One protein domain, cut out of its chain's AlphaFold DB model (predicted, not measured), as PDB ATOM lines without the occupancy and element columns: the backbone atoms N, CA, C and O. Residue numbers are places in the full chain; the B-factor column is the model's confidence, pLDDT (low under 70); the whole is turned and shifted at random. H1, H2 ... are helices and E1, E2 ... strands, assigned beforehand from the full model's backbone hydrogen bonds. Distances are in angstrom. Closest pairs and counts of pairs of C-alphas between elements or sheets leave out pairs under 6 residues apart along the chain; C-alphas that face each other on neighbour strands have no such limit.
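This is residues 241 to 390 of the 396 residues of the protein "Hypothetical protein" of Proboscia inermis (UniProt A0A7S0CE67). A small twisted sheet of four strands forms a wall, with the long helices H3 and H6 packed over one side of it, H3 mostly by E1 and E2 and H6 by E3 and E4. Helices H2 and H4 gather at one end of the strands, where residues 241 to 250 of H1 stick out as an arm; at the opposite end residues 332 to 342 and 344 to 350, with most of H5, stick out as a second arm. The printed part has 150 residues, with six named helices and four named strands along the chain as H1 H2 E1 H3 H4 E2 H5 E3 E4 H6. The sheet runs E1 E2 E4 E3 and is mixed, and the class is mixed, helices and strands. The whole is compact, with a radius of gyration of the C-alphas of 16.9 A and spans of 52 by 36 by 29 A.

In the sheet, E1 is residues 278 to 280, E2 is residues 323 to 327 and 12.6 A long, E4 is residues 363 to 368 and 16.5 A long, and E3 is residues 354 to 357 and 10.1 A long. H3, residues 289 to 305, measures 24.2 A from first to last C-alpha, and H6, residues 373 to 389, measures 24.5 A. H2 is residues 264 to 276, 18.2 A, and H4 is the short residues 316 to 321, 8.9 A. H1, residues 241 to 256, is 22.2 A long and begins at C-alpha 241 at (120.440, 143.290, 58.528). H5 is residues 336 to 346, 14.8 A. C-alpha 363, where E4 begins, is at (125.451, 130.224, 73.321), and H6 ends with C-alpha 389 at (127.531, 127.682, 58.220).

E2 and E4 are parallel inner strands at 25 degrees, with N 325 and O 365 2.8 A apart, within hydrogen-bond range. Edge strand E1 is parallel to E2 at 32 degrees, with N 279 and O 324 at 2.7 A. Edge strand E3 forms a hairpin with E4, antiparallel at 166 degrees, with N 356 and O 364 at 2.8 A. E1, H3 H4 and E2 form a strand-helix-strand unit, two parallel neighbour strands with helices between them along the chain, and its crossover is left-handed. H3 is on the sheet but only grazes it, with residues 292 to 299; the C-alphas of Val 280 and Gln 292, the closest of E1 and H3, are 7.9 A apart. H6 is on the sheet and only grazes it, with residues 376 to 387; its closest C-alphas with E3 are those of Phe 355 and His 383, 7.6 A. H3 and H6 are close but not clearly touching, with Leu 302 and Asn 373 closest at 6.9 A between C-alphas. H2 only grazes the sheet, with residues 274 to 276. It touches H3, closest C-alphas Val 271 and Leu 303 at 6.4 A, opposite ways at a tilt of 35.4 degrees, only just steep. With residues 270 to 274 alone H2 touches H4, closest C-alphas Val 274 and Trp 319 at 6.6 A, the same way at a shallow tilt of 17 degrees. H4 is only just on the sheet, with 5 pairs of C-alphas within 10 A, and only grazes it. With residues 251 to 255 alone H1 only just touches H4, with 3 pairs of C-alphas within 8 A, closest Asp 255 and Gly 316 at 6.2 A. H5 touches no helix and is not on the sheet. Every O i to N i+4 pair is within hydrogen-bond range in H1, H2, H3 and H4; H5 has 6 of 7 and H6 12 of 13.

The two C-alphas farthest apart, those of Asn 242 and Leu 334, are 54.1 A apart. The body without the stretches that stand free has 122 residues and spans 46 by 30 by 27 A. The printed part has no cut, and no link is long. The mean pLDDT of the printed part is 82.3; 36 residues are under 70, among them residues 255 to 262, 330 to 350 and 387 to 390.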
ATOM      1  N   TRP A 241     119.643 144.338  59.163       70.75
ATOM      2  CA  TRP A 241     120.440 143.290  58.528       70.75
ATOM      3  C   TRP A 241     121.872 143.770  58.254       70.75
ATOM      4  O   TRP A 241     122.807 143.147  58.742       70.75
ATOM      5  N   ASN A 242     122.056 144.942  57.637       72.69
ATOM      6  CA  ASN A 242     123.371 145.550  57.400       72.69
ATOM      7  C   ASN A 242     124.133 145.807  58.707       72.69
ATOM      8  O   ASN A 242     125.324 145.529  58.797       72.69
ATOM      9  N   ALA A 243     123.456 146.286  59.755       75.00
ATOM     10  CA  ALA A 243     124.075 146.470  61.067       75.00
ATOM     11  C   ALA A 243     124.496 145.137  61.706       75.00
ATOM     12  O   ALA A 243     125.478 145.084  62.447       75.00
ATOM     13  N   ARG A 244     123.758 144.051  61.451       68.81
ATOM     14  CA  ARG A 244     124.136 142.705  61.893       68.81
ATOM     15  C   ARG A 244     125.321 142.179  61.087       68.81
ATOM     16  O   ARG A 244     126.253 141.672  61.702       68.81
ATOM     17  N   MET A 245     125.308 142.367  59.769       71.75
ATOM     18  CA  MET A 245     126.381 141.959  58.865       71.75
ATOM     19  C   MET A 245     127.687 142.681  59.199       71.75
ATOM     20  O   MET A 245     128.695 142.035  59.450       71.75
ATOM     21  N   LYS A 246     127.645 144.005  59.380       78.75
ATOM     22  CA  LYS A 246     128.808 144.800  59.791       78.75
ATOM     23  C   LYS A 246     129.392 144.341  61.135       78.75
ATOM     24  O   LYS A 246     130.602 144.220  61.267       78.75
ATOM     25  N   ARG A 247     128.550 144.013  62.127       75.50
ATOM     26  CA  ARG A 247     129.019 143.440  63.410       75.50
ATOM     27  C   ARG A 247     129.610 142.034  63.270       75.50
ATOM     28  O   ARG A 247     130.429 141.645  64.108       75.50
ATOM     29  N   ALA A 248     129.142 141.258  62.293       70.88
ATOM     30  CA  ALA A 248     129.688 139.944  61.982       70.88
ATOM     31  C   ALA A 248     131.056 140.082  61.303       70.88
ATOM     32  O   ALA A 248     132.004 139.455  61.760       70.88
ATOM     33  N   GLU A 249     131.194 140.977  60.320       70.94
ATOM     34  CA  GLU A 249     132.464 141.308  59.656       70.94
ATOM     35  C   GLU A 249     133.506 141.862  60.636       70.94
ATOM     36  O   GLU A 249     134.641 141.393  60.659       70.94
ATOM     37  N   GLU A 250     133.123 142.814  61.494       77.00
ATOM     38  CA  GLU A 250     133.991 143.335  62.559       77.00
ATOM     39  C   GLU A 250     134.420 142.225  63.530       77.00
ATOM     40  O   GLU A 250     135.565 142.203  63.976       77.00
ATOM     41  N   GLY A 251     133.521 141.282  63.828       69.75
ATOM     42  CA  GLY A 251     133.826 140.101  64.636       69.75
ATOM     43  C   GLY A 251     134.834 139.177  63.967       69.75
ATOM     44  O   GLY A 251     135.849 138.842  64.567       69.75
ATOM     45  N   MET A 252     134.585 138.835  62.706       70.25
ATOM     46  CA  MET A 252     135.464 137.997  61.901       70.25
ATOM     47  C   MET A 252     136.857 138.625  61.772       70.25
ATOM     48  O   MET A 252     137.855 137.935  61.929       70.25
ATOM     49  N   MET A 253     136.949 139.942  61.559       73.06
ATOM     50  CA  MET A 253     138.235 140.646  61.518       73.06
ATOM     51  C   MET A 253     138.979 140.609  62.859       73.06
ATOM     52  O   MET A 253     140.206 140.509  62.867       73.06
ATOM     53  N   GLN A 254     138.270 140.666  63.990       71.19
ATOM     54  CA  GLN A 254     138.877 140.514  65.317       71.19
ATOM     55  C   GLN A 254     139.379 139.086  65.559       71.19
ATOM     56  O   GLN A 254     140.486 138.925  66.070       71.19
ATOM     57  N   ASP A 255     138.614 138.070  65.154       68.56
ATOM     58  CA  ASP A 255     139.013 136.663  65.270       68.56
ATOM     59  C   ASP A 255     140.230 136.368  64.363       68.56
ATOM     60  O   ASP A 255     141.244 135.850  64.839       68.56
ATOM     61  N   ILE A 256     140.219 136.840  63.107       68.00
ATOM     62  CA  ILE A 256     141.361 136.763  62.172       68.00
ATOM     63  C   ILE A 256     142.606 137.438  62.759       68.00
ATOM     64  O   ILE A 256     143.709 136.903  62.646       68.00
ATOM     65  N   ALA A 257     142.454 138.586  63.428       60.00
ATOM     66  CA  ALA A 257     143.570 139.280  64.071       60.00
ATOM     67  C   ALA A 257     144.198 138.480  65.228       60.00
ATOM     68  O   ALA A 257     145.316 138.786  65.655       60.00
ATOM     69  N   THR A 258     143.502 137.463  65.745       62.12
ATOM     70  CA  THR A 258     144.017 136.574  66.791       62.12
ATOM     71  C   THR A 258     144.622 135.270  66.276       62.12
ATOM     72  O   THR A 258     145.347 134.639  67.050       62.12
ATOM     73  N   MET A 259     144.421 134.922  64.997       59.78
ATOM     74  CA  MET A 259     144.979 133.710  64.386       59.78
ATOM     75  C   MET A 259     146.514 133.748  64.307       59.78
ATOM     76  O   MET A 259     147.125 134.753  63.938       59.78
ATOM     77  N   GLY A 260     147.155 132.625  64.629       62.84
ATOM     78  CA  GLY A 260     148.594 132.392  64.487       62.84
ATOM     79  C   GLY A 260     149.450 132.847  65.674       62.84
ATOM     80  O   GLY A 260     150.675 132.740  65.621       62.84
ATOM     81  N   PHE A 261     148.846 133.328  66.767       59.81
ATOM     82  CA  PHE A 261     149.575 133.857  67.931       59.81
ATOM     83  C   PHE A 261     149.302 133.107  69.244       59.81
ATOM     84  O   PHE A 261     149.587 133.645  70.332       59.81
ATOM     85  N   THR A 262     148.758 131.888  69.198       68.56
ATOM     86  CA  THR A 262     148.419 131.101  70.394       68.56
ATOM     87  C   THR A 262     149.638 130.461  71.059       68.56
ATOM     88  O   THR A 262     149.927 129.272  70.972       68.56
ATOM     89  N   THR A 263     150.335 131.254  71.872       86.06
ATOM     90  CA  THR A 263     151.243 130.690  72.884       86.06
ATOM     91  C   THR A 263     150.470 129.765  73.846       86.06
ATOM     92  O   THR A 263     149.300 130.038  74.144       86.06
ATOM     93  N   PRO A 264     151.107 128.740  74.450       89.38
ATOM     94  CA  PRO A 264     150.463 127.881  75.452       89.38
ATOM     95  C   PRO A 264     149.809 128.665  76.601       89.38
ATOM     96  O   PRO A 264     148.788 128.262  77.155       89.38
ATOM     97  N   ARG A 265     150.367 129.834  76.942       87.69
ATOM     98  CA  ARG A 265     149.813 130.749  77.947       87.69
ATOM     99  C   ARG A 265     148.483 131.367  77.508       87.69
ATOM    100  O   ARG A 265     147.587 131.505  78.339       87.69
ATOM    101  N   LYS A 266     148.345 131.733  76.230       85.25
ATOM    102  CA  LYS A 266     147.082 132.237  75.674       85.25
ATOM    103  C   LYS A 266     146.036 131.128  75.576       85.25
ATOM    104  O   LYS A 266     144.922 131.369  76.029       85.25
ATOM    105  N   LYS A 267     146.406 129.913  75.137       90.81
ATOM    106  CA  LYS A 267     145.497 128.744  75.140       90.81
ATOM    107  C   LYS A 267     144.880 128.529  76.527       90.81
ATOM    108  O   LYS A 267     143.663 128.515  76.681       90.81
ATOM    109  N   ARG A 268     145.716 128.516  77.577       91.56
ATOM    110  CA  ARG A 268     145.249 128.423  78.975       91.56
ATOM    111  C   ARG A 268     144.325 129.569  79.383       91.56
ATOM    112  O   ARG A 268     143.392 129.338  80.140       91.56
ATOM    113  N   ARG A 269     144.574 130.797  78.913       90.31
ATOM    114  CA  ARG A 269     143.713 131.954  79.208       90.31
ATOM    115  C   ARG A 269     142.332 131.802  78.568       90.31
ATOM    116  O   ARG A 269     141.350 132.072  79.250       90.31
ATOM    117  N   VAL A 270     142.259 131.360  77.314       90.31
ATOM    118  CA  VAL A 270     140.984 131.116  76.616       90.31
ATOM    119  C   VAL A 270     140.197 130.022  77.335       90.31
ATOM    120  O   VAL A 270     139.055 130.251  77.731       90.31
ATOM    121  N   VAL A 271     140.836 128.883  77.619       95.19
ATOM    122  CA  VAL A 271     140.210 127.779  78.364       95.19
ATOM    123  C   VAL A 271     139.742 128.242  79.748       95.19
ATOM    124  O   VAL A 271     138.607 127.975  80.130       95.19
ATOM    125  N   ALA A 272     140.559 129.000  80.485       94.88
ATOM    126  CA  ALA A 272     140.160 129.566  81.775       94.88
ATOM    127  C   ALA A 272     138.958 130.519  81.654       94.88
ATOM    128  O   ALA A 272     138.077 130.504  82.513       94.88
ATOM    129  N   GLY A 273     138.891 131.308  80.578       94.69
ATOM    130  CA  GLY A 273     137.744 132.152  80.251       94.69
ATOM    131  C   GLY A 273     136.462 131.336  80.090       94.69
ATOM    132  O   GLY A 273     135.471 131.627  80.760       94.69
ATOM    133  N   VAL A 274     136.503 130.258  79.302       95.00
ATOM    134  CA  VAL A 274     135.367 129.335  79.129       95.00
ATOM    135  C   VAL A 274     134.964 128.702  80.464       95.00
ATOM    136  O   VAL A 274     133.791 128.726  80.833       95.00
ATOM    137  N   LEU A 275     135.931 128.204  81.243       96.88
ATOM    138  CA  LEU A 275     135.671 127.580  82.545       96.88
ATOM    139  C   LEU A 275     135.060 128.557  83.561       96.88
ATOM    140  O   LEU A 275     134.199 128.164  84.345       96.88
ATOM    141  N   SER A 276     135.436 129.839  83.523       96.12
ATOM    142  CA  SER A 276     134.857 130.877  84.394       96.12
ATOM    143  C   SER A 276     133.363 131.126  84.137       96.12
ATOM    144  O   SER A 276     132.649 131.666  84.989       96.12
ATOM    145  N   ARG A 277     132.870 130.711  82.965       96.06
ATOM    146  CA  ARG A 277     131.473 130.824  82.527       96.06
ATOM    147  C   ARG A 277     130.687 129.525  82.695       96.06
ATOM    148  O   ARG A 277     129.524 129.469  82.297       96.06
ATOM    149  N   VAL A 278     131.268 128.519  83.344       96.88
ATOM    150  CA  VAL A 278     130.531 127.327  83.762       96.88
ATOM    151  C   VAL A 278     129.611 127.693  84.933       96.88
ATOM    152  O   VAL A 278     129.996 128.402  85.867       96.88
ATOM    153  N   ARG A 279     128.356 127.264  84.857       95.81
ATOM    154  CA  ARG A 279     127.294 127.457  85.848       95.81
ATOM    155  C   ARG A 279     126.715 126.100  86.213       95.81
ATOM    156  O   ARG A 279     126.799 125.161  85.428       95.81
ATOM    157  N   VAL A 280     126.126 125.994  87.393       94.12
ATOM    158  CA  VAL A 280     125.423 124.786  87.841       94.12
ATOM    159  C   VAL A 280     123.931 125.067  87.734       94.12
ATOM    160  O   VAL A 280     123.503 126.175  88.040       94.12
ATOM    161  N   SER A 281     123.163 124.112  87.216       91.00
ATOM    162  CA  SER A 281     121.709 124.251  87.111       91.00
ATOM    163  C   SER A 281     121.070 124.267  88.502       91.00
ATOM    164  O   SER A 281     121.344 123.376  89.301       91.00
ATOM    165  N   ASP A 282     120.174 125.225  88.756       83.94
ATOM    166  CA  ASP A 282     119.387 125.318  90.001       83.94
ATOM    167  C   ASP A 282     118.139 124.405  89.985       83.94
ATOM    168  O   ASP A 282     117.292 124.466  90.876       83.94
ATOM    169  N   GLU A 283     117.986 123.573  88.949       81.06
ATOM    170  CA  GLU A 283     116.846 122.670  88.748       81.06
ATOM    171  C   GLU A 283     116.872 121.501  89.760       81.06
ATOM    172  O   GLU A 283     117.227 120.378  89.427       81.06
ATOM    173  N   GLY A 284     116.503 121.775  91.016       63.91
ATOM    174  CA  GLY A 284     115.985 120.820  92.011       63.91
ATOM    175  C   GLY A 284     116.966 119.828  92.650       63.91
ATOM    176  O   GLY A 284     116.793 119.500  93.823       63.91
ATOM    177  N   VAL A 285     117.998 119.372  91.937       74.12
ATOM    178  CA  VAL A 285     118.985 118.412  92.450       74.12
ATOM    179  C   VAL A 285     120.335 119.095  92.620       74.12
ATOM    180  O   VAL A 285     120.978 119.515  91.657       74.12
ATOM    181  N   THR A 286     120.786 119.205  93.868       79.75
ATOM    182  CA  THR A 286     122.080 119.810  94.187       79.75
ATOM    183  C   THR A 286     123.208 118.898  93.712       79.75
ATOM    184  O   THR A 286     123.486 117.875  94.338       79.75
ATOM    185  N   VAL A 287     123.892 119.274  92.628       84.25
ATOM    186  CA  VAL A 287     125.150 118.622  92.231       84.25
ATOM    187  C   VAL A 287     126.152 118.783  93.371       84.25
ATOM    188  O   VAL A 287     126.405 119.906  93.815       84.25
ATOM    189  N   THR A 288     126.753 117.688  93.833       90.50
ATOM    190  CA  THR A 288     127.733 117.751  94.923       90.50
ATOM    191  C   THR A 288     128.954 118.586  94.517       90.50
ATOM    192  O   THR A 288     129.399 118.543  93.369       90.50
ATOM    193  N   LEU A 289     129.548 119.337  95.454       91.62
ATOM    194  CA  LEU A 289     130.730 120.172  95.169       91.62
ATOM    195  C   LEU A 289     131.895 119.361  94.578       91.62
ATOM    196  O   LEU A 289     132.626 119.852  93.716       91.62
ATOM    197  N   LEU A 290     132.046 118.102  95.002       94.25
ATOM    198  CA  LEU A 290     133.066 117.194  94.483       94.25
ATOM    199  C   LEU A 290     132.822 116.829  93.010       94.25
ATOM    200  O   LEU A 290     133.767 116.819  92.218       94.25
ATOM    201  N   GLU A 291     131.574 116.561  92.623       91.81
ATOM    202  CA  GLU A 291     131.213 116.300  91.226       91.81
ATOM    203  C   GLU A 291     131.417 117.539  90.360       91.81
ATOM    204  O   GLU A 291     131.986 117.426  89.276       91.81
ATOM    205  N   GLN A 292     131.048 118.727  90.853       93.44
ATOM    206  CA  GLN A 292     131.299 119.989  90.150       93.44
ATOM    207  C   GLN A 292     132.800 120.201  89.912       93.44
ATOM    208  O   GLN A 292     133.214 120.451  88.781       93.44
ATOM    209  N   ALA A 293     133.632 120.038  90.946       95.62
ATOM    210  CA  ALA A 293     135.082 120.187  90.840       95.62
ATOM    211  C   ALA A 293     135.707 119.151  89.890       95.62
ATOM    212  O   ALA A 293     136.568 119.487  89.073       95.62
ATOM    213  N   THR A 294     135.245 117.899  89.952       95.31
ATOM    214  CA  THR A 294     135.697 116.823  89.057       95.31
ATOM    215  C   THR A 294     135.310 117.118  87.608       95.31
ATOM    216  O   THR A 294     136.139 116.985  86.708       95.31
ATOM    217  N   CYS A 295     134.077 117.566  87.381       95.69
ATOM    218  CA  CYS A 295     133.550 117.944  86.075       95.69
ATOM    219  C   CYS A 295     134.325 119.129  85.482       95.69
ATOM    220  O   CYS A 295     134.789 119.044  84.348       95.69
ATOM    221  N   LEU A 296     134.547 120.191  86.263       96.69
ATOM    222  CA  LEU A 296     135.337 121.358  85.855       96.69
ATOM    223  C   LEU A 296     136.772 120.982  85.491       96.69
ATOM    224  O   LEU A 296     137.282 121.420  84.460       96.69
ATOM    225  N   ARG A 297     137.420 120.135  86.300       97.19
ATOM    226  CA  ARG A 297     138.773 119.648  86.012       97.19
ATOM    227  C   ARG A 297     138.815 118.841  84.716       97.19
ATOM    228  O   ARG A 297     139.689 119.083  83.889       97.19
ATOM    229  N   ARG A 298     137.888 117.894  84.535       97.25
ATOM    230  CA  ARG A 298     137.802 117.067  83.320       97.25
ATOM    231  C   ARG A 298     137.555 117.919  82.081       97.25
ATOM    232  O   ARG A 298     138.228 117.719  81.078       97.25
ATOM    233  N   LEU A 299     136.637 118.878  82.172       97.44
ATOM    234  CA  LEU A 299     136.323 119.803  81.090       97.44
ATOM    235  C   LEU A 299     137.528 120.683  80.739       97.44
ATOM    236  O   LEU A 299     137.828 120.856  79.566       97.44
ATOM    237  N   GLY A 300     138.252 121.191  81.738       97.19
ATOM    238  CA  GLY A 300     139.445 122.006  81.509       97.19
ATOM    239  C   GLY A 300     140.564 121.254  80.795       97.19
ATOM    240  O   GLY A 300     141.153 121.796  79.865       97.19
ATOM    241  N   ILE A 301     140.818 120.001  81.191       97.25
ATOM    242  CA  ILE A 301     141.786 119.130  80.508       97.25
ATOM    243  C   ILE A 301     141.321 118.855  79.075       97.25
ATOM    244  O   ILE A 301     142.085 119.070  78.145       97.25
ATOM    245  N   LEU A 302     140.050 118.480  78.888       97.50
ATOM    246  CA  LEU A 302     139.490 118.183  77.569       97.50
ATOM    247  C   LEU A 302     139.598 119.370  76.602       97.50
ATOM    248  O   LEU A 302     140.047 119.199  75.478       97.50
ATOM    249  N   LEU A 303     139.209 120.573  77.038       96.62
ATOM    250  CA  LEU A 303     139.289 121.782  76.211       96.62
ATOM    251  C   LEU A 303     140.738 122.167  75.889       96.62
ATOM    252  O   LEU A 303     141.002 122.734  74.836       96.62
ATOM    253  N   GLN A 304     141.677 121.885  76.793       96.00
ATOM    254  CA  GLN A 304     143.088 122.157  76.552       96.00
ATOM    255  C   GLN A 304     143.707 121.147  75.575       96.00
ATOM    256  O   GLN A 304     144.468 121.559  74.699       96.00
ATOM    257  N   ASP A 305     143.379 119.863  75.715       97.12
ATOM    258  CA  ASP A 305     143.895 118.782  74.868       97.12
ATOM    259  C   ASP A 305     143.290 118.838  73.458       97.12
ATOM    260  O   ASP A 305     143.998 118.651  72.475       97.12
ATOM    261  N   CYS A 306     142.002 119.176  73.350       96.75
ATOM    262  CA  CYS A 306     141.284 119.313  72.084       96.75
ATOM    263  C   CYS A 306     141.216 120.766  71.584       96.75
ATOM    264  O   CYS A 306     140.324 121.097  70.811       96.75
ATOM    265  N   TYR A 307     142.115 121.651  72.025       94.56
ATOM    266  CA  TYR A 307     142.062 123.079  71.677       94.56
ATOM    267  C   TYR A 307     142.086 123.322  70.159       94.56
ATOM    268  O   TYR A 307     141.318 124.132  69.645       94.56
ATOM    269  N   GLU A 308     142.984 122.622  69.463       92.94
ATOM    270  CA  GLU A 308     143.134 122.701  68.001       92.94
ATOM    271  C   GLU A 308     141.996 121.959  67.305       92.94
ATOM    272  O   GLU A 308     141.386 122.481  66.391       92.94
ATOM    273  N   ASP A 309     141.628 120.787  67.820       92.94
ATOM    274  CA  ASP A 309     140.531 119.963  67.310       92.94
ATOM    275  C   ASP A 309     139.147 120.635  67.335       92.94
ATOM    276  O   ASP A 309     138.225 120.169  66.655       92.94
ATOM    277  N   LEU A 310     138.983 121.638  68.196       92.75
ATOM    278  CA  LEU A 310     137.763 122.408  68.423       92.75
ATOM    279  C   LEU A 310     137.815 123.799  67.778       92.75
ATOM    280  O   LEU A 310     136.918 124.609  68.036       92.75
ATOM    281  N   ASP A 311     138.878 124.084  67.018       91.31
ATOM    282  CA  ASP A 311     139.121 125.357  66.342       91.31
ATOM    283  C   ASP A 311     138.911 126.548  67.300       91.31
ATOM    284  O   ASP A 311     138.274 127.553  66.985       91.31
ATOM    285  N   MET A 312     139.399 126.423  68.547       90.38
ATOM    286  CA  MET A 312     139.120 127.410  69.602       90.38
ATOM    287  C   MET A 312     139.717 128.790  69.318       90.38
ATOM    288  O   MET A 312     139.244 129.787  69.861       90.38
ATOM    289  N   GLU A 313     140.770 128.832  68.506       87.56
ATOM    290  CA  GLU A 313     141.387 130.064  68.023       87.56
ATOM    291  C   GLU A 313     140.515 130.732  66.958       87.56
ATOM    292  O   GLU A 313     140.161 131.898  67.118       87.56
ATOM    293  N   ASP A 314     140.080 129.967  65.959       85.00
ATOM    294  CA  ASP A 314     139.262 130.462  64.848       85.00
ATOM    295  C   ASP A 314     137.841 130.837  65.297       85.00
ATOM    296  O   ASP A 314     137.164 131.655  64.675       85.00
ATOM    297  N   HIS A 315     137.376 130.261  66.408       84.75
ATOM    298  CA  HIS A 315     136.053 130.504  66.985       84.75
ATOM    299  C   HIS A 315     136.102 131.261  68.317       84.75
ATOM    300  O   HIS A 315     135.196 131.118  69.150       84.75
ATOM    301  N   GLY A 316     137.144 132.067  68.539       85.50
ATOM    302  CA  GLY A 316     137.405 132.764  69.800       85.50
ATOM    303  C   GLY A 316     136.180 133.476  70.382       85.50
ATOM    304  O   GLY A 316     135.877 133.307  71.565       85.50
ATOM    305  N   ARG A 317     135.409 134.198  69.560       82.00
ATOM    306  CA  ARG A 317     134.191 134.901  69.998       82.00
ATOM    307  C   ARG A 317     133.041 133.983  70.408       82.00
ATOM    308  O   ARG A 317     132.379 134.257  71.410       82.00
ATOM    309  N   VAL A 318     132.808 132.891  69.676       86.75
ATOM    310  CA  VAL A 318     131.785 131.891  70.042       86.75
ATOM    311  C   VAL A 318     132.150 131.279  71.390       86.75
ATOM    312  O   VAL A 318     131.320 131.223  72.301       86.75
ATOM    313  N   TRP A 319     133.422 130.914  71.554       91.06
ATOM    314  CA  TRP A 319     133.966 130.454  72.824       91.06
ATOM    315  C   TRP A 319     133.925 131.530  73.905       91.06
ATOM    316  O   TRP A 319     133.815 131.176  75.078       91.06
ATOM    317  N   ASP A 320     133.954 132.820  73.565       88.00
ATOM    318  CA  ASP A 320     133.827 133.907  74.536       88.00
ATOM    319  C   ASP A 320     132.389 134.138  75.026       88.00
ATOM    320  O   ASP A 320     132.136 134.448  76.191       88.00
ATOM    321  N   GLN A 321     131.414 133.905  74.154       89.62
ATOM    322  CA  GLN A 321     129.993 134.054  74.469       89.62
ATOM    323  C   GLN A 321     129.368 132.781  75.048       89.62
ATOM    324  O   GLN A 321     128.240 132.814  75.552       89.62
ATOM    325  N   LEU A 322     130.102 131.669  75.002       93.44
ATOM    326  CA  LEU A 322     129.646 130.375  75.473       93.44
ATOM    327  C   LEU A 322     129.431 130.345  76.997       93.44
ATOM    328  O   LEU A 322     130.312 130.674  77.791       93.44
ATOM    329  N   VAL A 323     128.261 129.879  77.418       95.25
ATOM    330  CA  VAL A 323     127.907 129.588  78.808       95.25
ATOM    331  C   VAL A 323     127.640 128.094  78.922       95.25
ATOM    332  O   VAL A 323     126.784 127.547  78.228       95.25
ATOM    333  N   ILE A 324     128.360 127.421  79.812       96.19
ATOM    334  CA  ILE A 324     128.200 125.983  80.039       96.19
ATOM    335  C   ILE A 324     127.384 125.798  81.313       96.19
ATOM    336  O   ILE A 324     127.764 126.297  82.363       96.19
ATOM    337  N   VAL A 325     126.271 125.081  81.240       95.75
ATOM    338  CA  VAL A 325     125.415 124.765  82.384       95.75
ATOM    339  C   VAL A 325     125.564 123.285  82.701       95.75
ATOM    340  O   VAL A 325     125.172 122.428  81.914       95.75
ATOM    341  N   LEU A 326     126.122 122.972  83.865       94.75
ATOM    342  CA  LEU A 326     126.205 121.607  84.358       94.75
ATOM    343  C   LEU A 326     124.833 121.180  84.863       94.75
ATOM    344  O   LEU A 326     124.287 121.783  85.790       94.75
ATOM    345  N   LYS A 327     124.282 120.138  84.243       92.06
ATOM    346  CA  LYS A 327     123.036 119.508  84.673       92.06
ATOM    347  C   LYS A 327     123.340 118.209  85.397       92.06
ATOM    348  O   LYS A 327     124.158 117.399  84.946       92.06
ATOM    349  N   HIS A 328     122.673 118.013  86.526       87.50
ATOM    350  CA  HIS A 328     122.541 116.674  87.065       87.50
ATOM    351  C   HIS A 328     121.584 115.896  86.158       87.50
ATOM    352  O   HIS A 328     120.618 116.464  85.653       87.50
ATOM    353  N   GLU A 329     121.864 114.623  85.897       77.12
ATOM    354  CA  GLU A 329     120.842 113.781  85.283       77.12
ATOM    355  C   GLU A 329     119.834 113.447  86.379       77.12
ATOM    356  O   GLU A 329     120.218 112.808  87.356       77.12
ATOM    357  N   ASP A 330     118.591 113.917  86.247       63.06
ATOM    358  CA  ASP A 330     117.561 113.725  87.271       63.06
ATOM    359  C   ASP A 330     117.489 112.257  87.723       63.06
ATOM    360  O   ASP A 330     117.306 111.326  86.922       63.06
ATOM    361  N   GLU A 331     117.659 112.068  89.035       52.25
ATOM    362  CA  GLU A 331     117.629 110.788  89.737       52.25
ATOM    363  C   GLU A 331     116.207 110.211  89.804       52.25
ATOM    364  O   GLU A 331     115.640 110.007  90.872       52.25
ATOM    365  N   GLU A 332     115.622 109.843  88.668       52.06
ATOM    366  CA  GLU A 332     114.576 108.819  88.678       52.06
ATOM    367  C   GLU A 332     115.217 107.430  88.523       52.06
ATOM    368  O   GLU A 332     115.286 106.856  87.430       52.06
ATOM    369  N   GLY A 333     115.707 106.902  89.653       49.12
ATOM    370  CA  GLY A 333     115.785 105.463  89.941       49.12
ATOM    371  C   GLY A 333     117.078 104.710  89.580       49.12
ATOM    372  O   GLY A 333     117.212 104.147  88.496       49.12
ATOM    373  N   LEU A 334     117.985 104.607  90.559       51.09
ATOM    374  CA  LEU A 334     118.735 103.406  90.998       51.09
ATOM    375  C   LEU A 334     119.492 102.495  90.008       51.09
ATOM    376  O   LEU A 334     119.948 101.429  90.413       51.09
ATOM    377  N   ASN A 335     119.731 102.873  88.750       62.31
ATOM    378  CA  ASN A 335     120.543 102.021  87.868       62.31
ATOM    379  C   ASN A 335     121.416 102.781  86.860       62.31
ATOM    380  O   ASN A 335     121.351 102.572  85.645       62.31
ATOM    381  N   ARG A 336     122.291 103.653  87.380       62.56
ATOM    382  CA  ARG A 336     123.255 104.456  86.600       62.56
ATOM    383  C   ARG A 336     124.111 103.592  85.657       62.56
ATOM    384  O   ARG A 336     124.308 103.947  84.498       62.56
ATOM    385  N   GLN A 337     124.553 102.414  86.105       65.06
ATOM    386  CA  GLN A 337     125.342 101.487  85.279       65.06
ATOM    387  C   GLN A 337     124.507 100.782  84.197       65.06
ATOM    388  O   GLN A 337     124.950 100.665  83.051       65.06
ATOM    389  N   GLN A 338     123.283 100.354  84.519       67.50
ATOM    390  CA  GLN A 338     122.412  99.664  83.566       67.50
ATOM    391  C   GLN A 338     121.863 100.633  82.506       67.50
ATOM    392  O   GLN A 338     121.793 100.270  81.333       67.50
ATOM    393  N   ARG A 339     121.607 101.902  82.862       64.81
ATOM    394  CA  ARG A 339     121.292 102.974  81.901       64.81
ATOM    395  C   ARG A 339     122.477 103.351  81.023       64.81
ATOM    396  O   ARG A 339     122.257 103.495  79.831       64.81
ATOM    397  N   LYS A 340     123.721 103.433  81.521       66.50
ATOM    398  CA  LYS A 340     124.896 103.635  80.640       66.50
ATOM    399  C   LYS A 340     125.018 102.518  79.606       66.50
ATOM    400  O   LYS A 340     125.254 102.780  78.427       66.50
ATOM    401  N   ARG A 341     124.781 101.269  80.020       68.88
ATOM    402  CA  ARG A 341     124.800 100.108  79.120       68.88
ATOM    403  C   ARG A 341     123.615 100.095  78.146       68.88
ATOM    404  O   ARG A 341     123.802  99.721  76.991       68.88
ATOM    405  N   ASN A 342     122.435 100.538  78.581       67.62
ATOM    406  CA  ASN A 342     121.238 100.611  77.741       67.62
ATOM    407  C   ASN A 342     121.243 101.829  76.807       67.62
ATOM    408  O   ASN A 342     120.856 101.676  75.659       67.62
ATOM    409  N   ARG A 343     121.764 102.995  77.209       65.00
ATOM    410  CA  ARG A 343     121.953 104.175  76.342       65.00
ATOM    411  C   ARG A 343     122.861 103.859  75.165       65.00
ATOM    412  O   ARG A 343     122.475 104.122  74.032       65.00
ATOM    413  N   ARG A 344     123.990 103.184  75.425       66.00
ATOM    414  CA  ARG A 344     124.896 102.687  74.375       66.00
ATOM    415  C   ARG A 344     124.206 101.739  73.383       66.00
ATOM    416  O   ARG A 344     124.691 101.591  72.269       66.00
ATOM    417  N   LYS A 345     123.095 101.098  73.775       67.75
ATOM    418  CA  LYS A 345     122.322 100.172  72.931       67.75
ATOM    419  C   LYS A 345     121.061 100.782  72.303       67.75
ATOM    420  O   LYS A 345     120.686 100.346  71.224       67.75
ATOM    421  N   GLN A 346     120.399 101.742  72.954       60.06
ATOM    422  CA  GLN A 346     119.087 102.263  72.542       60.06
ATOM    423  C   GLN A 346     119.121 103.662  71.922       60.06
ATOM    424  O   GLN A 346     118.252 103.952  71.106       60.06
ATOM    425  N   ASN A 347     120.093 104.524  72.236       50.75
ATOM    426  CA  ASN A 347     120.009 105.935  71.853       50.75
ATOM    427  C   ASN A 347     121.244 106.403  71.082       50.75
ATOM    428  O   ASN A 347     122.152 107.000  71.644       50.75
ATOM    429  N   ARG A 348     121.204 106.224  69.758       55.91
ATOM    430  CA  ARG A 348     121.908 107.116  68.818       55.91
ATOM    431  C   ARG A 348     121.183 108.455  68.610       55.91
ATOM    432  O   ARG A 348     121.664 109.290  67.862       55.91
ATOM    433  N   THR A 349     120.003 108.650  69.201       58.84
ATOM    434  CA  THR A 349     119.085 109.726  68.790       58.84
ATOM    435  C   THR A 349     119.004 110.921  69.738       58.84
ATOM    436  O   THR A 349     118.424 111.927  69.339       58.84
ATOM    437  N   LYS A 350     119.547 110.862  70.966       69.38
ATOM    438  CA  LYS A 350     119.540 112.000  71.910       69.38
ATOM    439  C   LYS A 350     120.788 111.978  72.800       69.38
ATOM    440  O   LYS A 350     120.829 111.202  73.752       69.38
ATOM    441  N   SER A 351     121.760 112.834  72.493       71.44
ATOM    442  CA  SER A 351     123.081 112.925  73.133       71.44
ATOM    443  C   SER A 351     123.049 113.459  74.578       71.44
ATOM    444  O   SER A 351     124.040 113.438  75.290       71.44
ATOM    445  N   GLY A 352     121.892 113.910  75.079       81.38
ATOM    446  CA  GLY A 352     121.760 114.459  76.439       81.38
ATOM    447  C   GLY A 352     122.337 115.870  76.592       81.38
ATOM    448  O   GLY A 352     121.937 116.587  77.509       81.38
ATOM    449  N   TYR A 353     123.184 116.306  75.660       89.81
ATOM    450  CA  TYR A 353     123.601 117.694  75.517       89.81
ATOM    451  C   TYR A 353     122.459 118.517  74.924       89.81
ATOM    452  O   TYR A 353     121.688 118.056  74.076       89.81
ATOM    453  N   LYS A 354     122.321 119.757  75.392       89.94
ATOM    454  CA  LYS A 354     121.340 120.698  74.847       89.94
ATOM    455  C   LYS A 354     122.022 122.013  74.538       89.94
ATOM    456  O   LYS A 354     122.414 122.735  75.451       89.94
ATOM    457  N   PHE A 355     122.103 122.325  73.254       90.12
ATOM    458  CA  PHE A 355     122.569 123.607  72.752       90.12
ATOM    459  C   PHE A 355     121.359 124.527  72.598       90.12
ATOM    460  O   PHE A 355     120.327 124.142  72.048       90.12
ATOM    461  N   SER A 356     121.458 125.734  73.139       87.81
ATOM    462  CA  SER A 356     120.408 126.744  73.051       87.81
ATOM    463  C   SER A 356     121.012 128.108  72.763       87.81
ATOM    464  O   SER A 356     122.087 128.440  73.264       87.81
ATOM    465  N   TRP A 357     120.307 128.885  71.948       83.00
ATOM    466  CA  TRP A 357     120.704 130.238  71.591       83.00
ATOM    467  C   TRP A 357     119.889 131.241  72.402       83.00
ATOM    468  O   TRP A 357     118.660 131.271  72.325       83.00
ATOM    469  N   GLY A 358     120.578 132.034  73.217       81.12
ATOM    470  CA  GLY A 358     119.980 133.116  73.983       81.12
ATOM    471  C   GLY A 358     119.831 134.392  73.157       81.12
ATOM    472  O   GLY A 358     120.515 134.606  72.155       81.12
ATOM    473  N   SER A 359     118.970 135.300  73.613       71.31
ATOM    474  CA  SER A 359     118.994 136.675  73.116       71.31
ATOM    475  C   SER A 359     120.348 137.320  73.463       71.31
ATOM    476  O   SER A 359     120.864 137.119  74.566       71.31
ATOM    477  N   LYS A 360     120.916 138.107  72.534       76.50
ATOM    478  CA  LYS A 360     122.258 138.741  72.621       76.50
ATOM    479  C   LYS A 360     123.450 137.817  72.321       76.50
ATOM    480  O   LYS A 360     124.481 137.936  72.977       76.50
ATOM    481  N   ASP A 361     123.296 136.907  71.364       75.69
ATOM    482  CA  ASP A 361     124.380 136.057  70.845       75.69
ATOM    483  C   ASP A 361     125.051 135.163  71.904       75.69
ATOM    484  O   ASP A 361     126.205 134.773  71.787       75.69
ATOM    485  N   LYS A 362     124.330 134.824  72.978       85.25
ATOM    486  CA  LYS A 362     124.849 133.924  74.013       85.25
ATOM    487  C   LYS A 362     124.546 132.481  73.651       85.25
ATOM    488  O   LYS A 362     123.381 132.086  73.611       85.25
ATOM    489  N   VAL A 363     125.586 131.675  73.481       89.50
ATOM    490  CA  VAL A 363     125.451 130.224  73.321       89.50
ATOM    491  C   VAL A 363     125.375 129.599  74.704       89.50
ATOM    492  O   VAL A 363     126.257 129.818  75.523       89.50
ATOM    493  N   THR A 364     124.327 128.832  74.995       92.44
ATOM    494  CA  THR A 364     124.221 128.084  76.254       92.44
ATOM    495  C   THR A 364     124.206 126.589  75.971       92.44
ATOM    496  O   THR A 364     123.347 126.117  75.223       92.44
ATOM    497  N   ILE A 365     125.123 125.845  76.590       94.94
ATOM    498  CA  ILE A 365     125.228 124.387  76.462       94.94
ATOM    499  C   ILE A 365     124.946 123.748  77.810       94.94
ATOM    500  O   ILE A 365     125.662 123.997  78.776       94.94
ATOM    501  N   ALA A 366     123.932 122.892  77.873       94.00
ATOM    502  CA  ALA A 366     123.720 122.025  79.019       94.00
ATOM    503  C   ALA A 366     124.565 120.751  78.876       94.00
ATOM    504  O   ALA A 366     124.374 120.007  77.913       94.00
ATOM    505  N   ILE A 367     125.470 120.505  79.826       94.25
ATOM    506  CA  ILE A 367     126.360 119.338  79.857       94.25
ATOM    507  C   ILE A 367     126.016 118.476  81.083       94.25
ATOM    508  O   ILE A 367     125.983 119.009  82.197       94.25
ATOM    509  N   PRO A 368     125.772 117.164  80.925       92.38
ATOM    510  CA  PRO A 368     125.597 116.268  82.063       92.38
ATOM    511  C   PRO A 368     126.904 116.140  82.854       92.38
ATOM    512  O   PRO A 368     127.983 116.040  82.278       92.38
ATOM    513  N   THR A 369     126.827 116.102  84.184       92.69
ATOM    514  CA  THR A 369     128.024 116.017  85.057       92.69
ATOM    515  C   THR A 369     128.925 114.801  84.795       92.69
ATOM    516  O   THR A 369     130.117 114.834  85.107       92.69
ATOM    517  N   ASP A 370     128.395 113.731  84.197       90.62
ATOM    518  CA  ASP A 370     129.122 112.510  83.857       90.62
ATOM    519  C   ASP A 370     129.327 112.296  82.352       90.62
ATOM    520  O   ASP A 370     129.446 111.148  81.911       90.62
ATOM    521  N   PHE A 371     129.425 113.398  81.599       93.56
ATOM    522  CA  PHE A 371     129.682 113.418  80.159       93.56
ATOM    523  C   PHE A 371     130.856 112.522  79.731       93.56
ATOM    524  O   PHE A 371     131.838 112.336  80.466       93.56
ATOM    525  N   ASP A 372     130.759 111.990  78.513       93.75
ATOM    526  CA  ASP A 372     131.840 111.281  77.832       93.75
ATOM    527  C   ASP A 372     132.679 112.275  77.021       93.75
ATOM    528  O   ASP A 372     132.141 113.151  76.346       93.75
ATOM    529  N   ASN A 373     134.006 112.168  77.113       95.44
ATOM    530  CA  ASN A 373     134.912 113.134  76.493       95.44
ATOM    531  C   ASN A 373     134.792 113.136  74.960       95.44
ATOM    532  O   ASN A 373     134.790 114.205  74.355       95.44
ATOM    533  N   ALA A 374     134.691 111.958  74.338       94.38
ATOM    534  CA  ALA A 374     134.643 111.844  72.884       94.38
ATOM    535  C   ALA A 374     133.293 112.323  72.341       94.38
ATOM    536  O   ALA A 374     133.247 113.046  71.348       94.38
ATOM    537  N   GLU A 375     132.206 111.969  73.032       92.81
ATOM    538  CA  GLU A 375     130.859 112.424  72.684       92.81
ATOM    539  C   GLU A 375     130.745 113.950  72.792       92.81
ATOM    540  O   GLU A 375     130.269 114.596  71.865       92.81
ATOM    541  N   LEU A 376     131.261 114.547  73.871       94.69
ATOM    542  CA  LEU A 376     131.224 115.997  74.049       94.69
ATOM    543  C   LEU A 376     132.012 116.738  72.954       94.69
ATOM    544  O   LEU A 376     131.527 117.738  72.430       94.69
ATOM    545  N   VAL A 377     133.200 116.254  72.576       95.50
ATOM    546  CA  VAL A 377     133.987 116.846  71.474       95.50
ATOM    547  C   VAL A 377     133.248 116.726  70.142       95.50
ATOM    548  O   VAL A 377     133.222 117.679  69.364       95.50
ATOM    549  N   GLN A 378     132.609 115.583  69.879       94.00
ATOM    550  CA  GLN A 378     131.803 115.387  68.675       94.00
ATOM    551  C   GLN A 378     130.623 116.366  68.617       94.00
ATOM    552  O   GLN A 378     130.388 116.982  67.578       94.00
ATOM    553  N   GLU A 379     129.912 116.542  69.729       92.69
ATOM    554  CA  GLU A 379     128.784 117.469  69.831       92.69
ATOM    555  C   GLU A 379     129.237 118.922  69.668       92.69
ATOM    556  O   GLU A 379     128.597 119.685  68.946       92.69
ATOM    557  N   PHE A 380     130.381 119.302  70.251       93.62
ATOM    558  CA  PHE A 380     130.982 120.608  69.993       93.62
ATOM    559  C   PHE A 380     131.271 120.804  68.508       93.62
ATOM    560  O   PHE A 380     130.826 121.798  67.951       93.62
ATOM    561  N   ARG A 381     131.931 119.861  67.831       91.25
ATOM    562  CA  ARG A 381     132.206 119.973  66.387       91.25
ATOM    563  C   ARG A 381     130.930 120.113  65.562       91.25
ATOM    564  O   ARG A 381     130.837 120.982  64.695       91.25
ATOM    565  N   GLN A 382     129.929 119.283  65.845       89.50
ATOM    566  CA  GLN A 382     128.656 119.303  65.127       89.50
ATOM    567  C   GLN A 382     127.915 120.635  65.296       89.50
ATOM    568  O   GLN A 382     127.362 121.158  64.331       89.50
ATOM    569  N   HIS A 383     127.901 121.198  66.503       86.12
ATOM    570  CA  HIS A 383     127.189 122.444  66.770       86.12
ATOM    571  C   HIS A 383     128.003 123.700  66.435       86.12
ATOM    572  O   HIS A 383     127.419 124.685  65.997       86.12
ATOM    573  N   LEU A 384     129.330 123.669  66.577       82.81
ATOM    574  CA  LEU A 384     130.210 124.785  66.217       82.81
ATOM    575  C   LEU A 384     130.303 124.977  64.706       82.81
ATOM    576  O   LEU A 384     130.183 126.103  64.232       82.81
ATOM    577  N   SER A 385     130.392 123.885  63.942       80.00
ATOM    578  CA  SER A 385     130.310 123.954  62.477       80.00
ATOM    579  C   SER A 385     128.989 124.560  62.000       80.00
ATOM    580  O   SER A 385     128.985 125.343  61.052       80.00
ATOM    581  N   PHE A 386     127.879 124.277  62.693       77.94
ATOM    582  CA  PHE A 386     126.597 124.918  62.409       77.94
ATOM    583  C   PHE A 386     126.631 126.430  62.662       77.94
ATOM    584  O   PHE A 386     126.002 127.166  61.915       77.94
ATOM    585  N   PHE A 387     127.378 126.920  63.660       69.00
ATOM    586  CA  PHE A 387     127.524 128.367  63.885       69.00
ATOM    587  C   PHE A 387     128.309 129.067  62.778       69.00
ATOM    588  O   PHE A 387     128.088 130.251  62.547       69.00
ATOM    589  N   HIS A 388     129.189 128.345  62.087       62.97
ATOM    590  CA  HIS A 388     129.954 128.889  60.973       62.97
ATOM    591  C   HIS A 388     129.174 128.847  59.651       62.97
ATOM    592  O   HIS A 388     129.300 129.748  58.828       62.97
ATOM    593  N   THR A 389     128.360 127.809  59.433       61.12
ATOM    594  CA  THR A 389     127.531 127.682  58.220       61.12
ATOM    595  C   THR A 389     126.188 128.388  58.318       61.12
ATOM    596  O   THR A 389     125.471 128.447  57.321       61.12
ATOM    597  N   TRP A 390     125.832 128.934  59.486       54.25
ATOM    598  CA  TRP A 390     124.671 129.804  59.637       54.25
ATOM    599  C   TRP A 390     124.925 131.150  58.946       54.25
ATOM    600  O   TRP A 390     125.142 132.184  59.578       54.25
TER     601      TRP A 390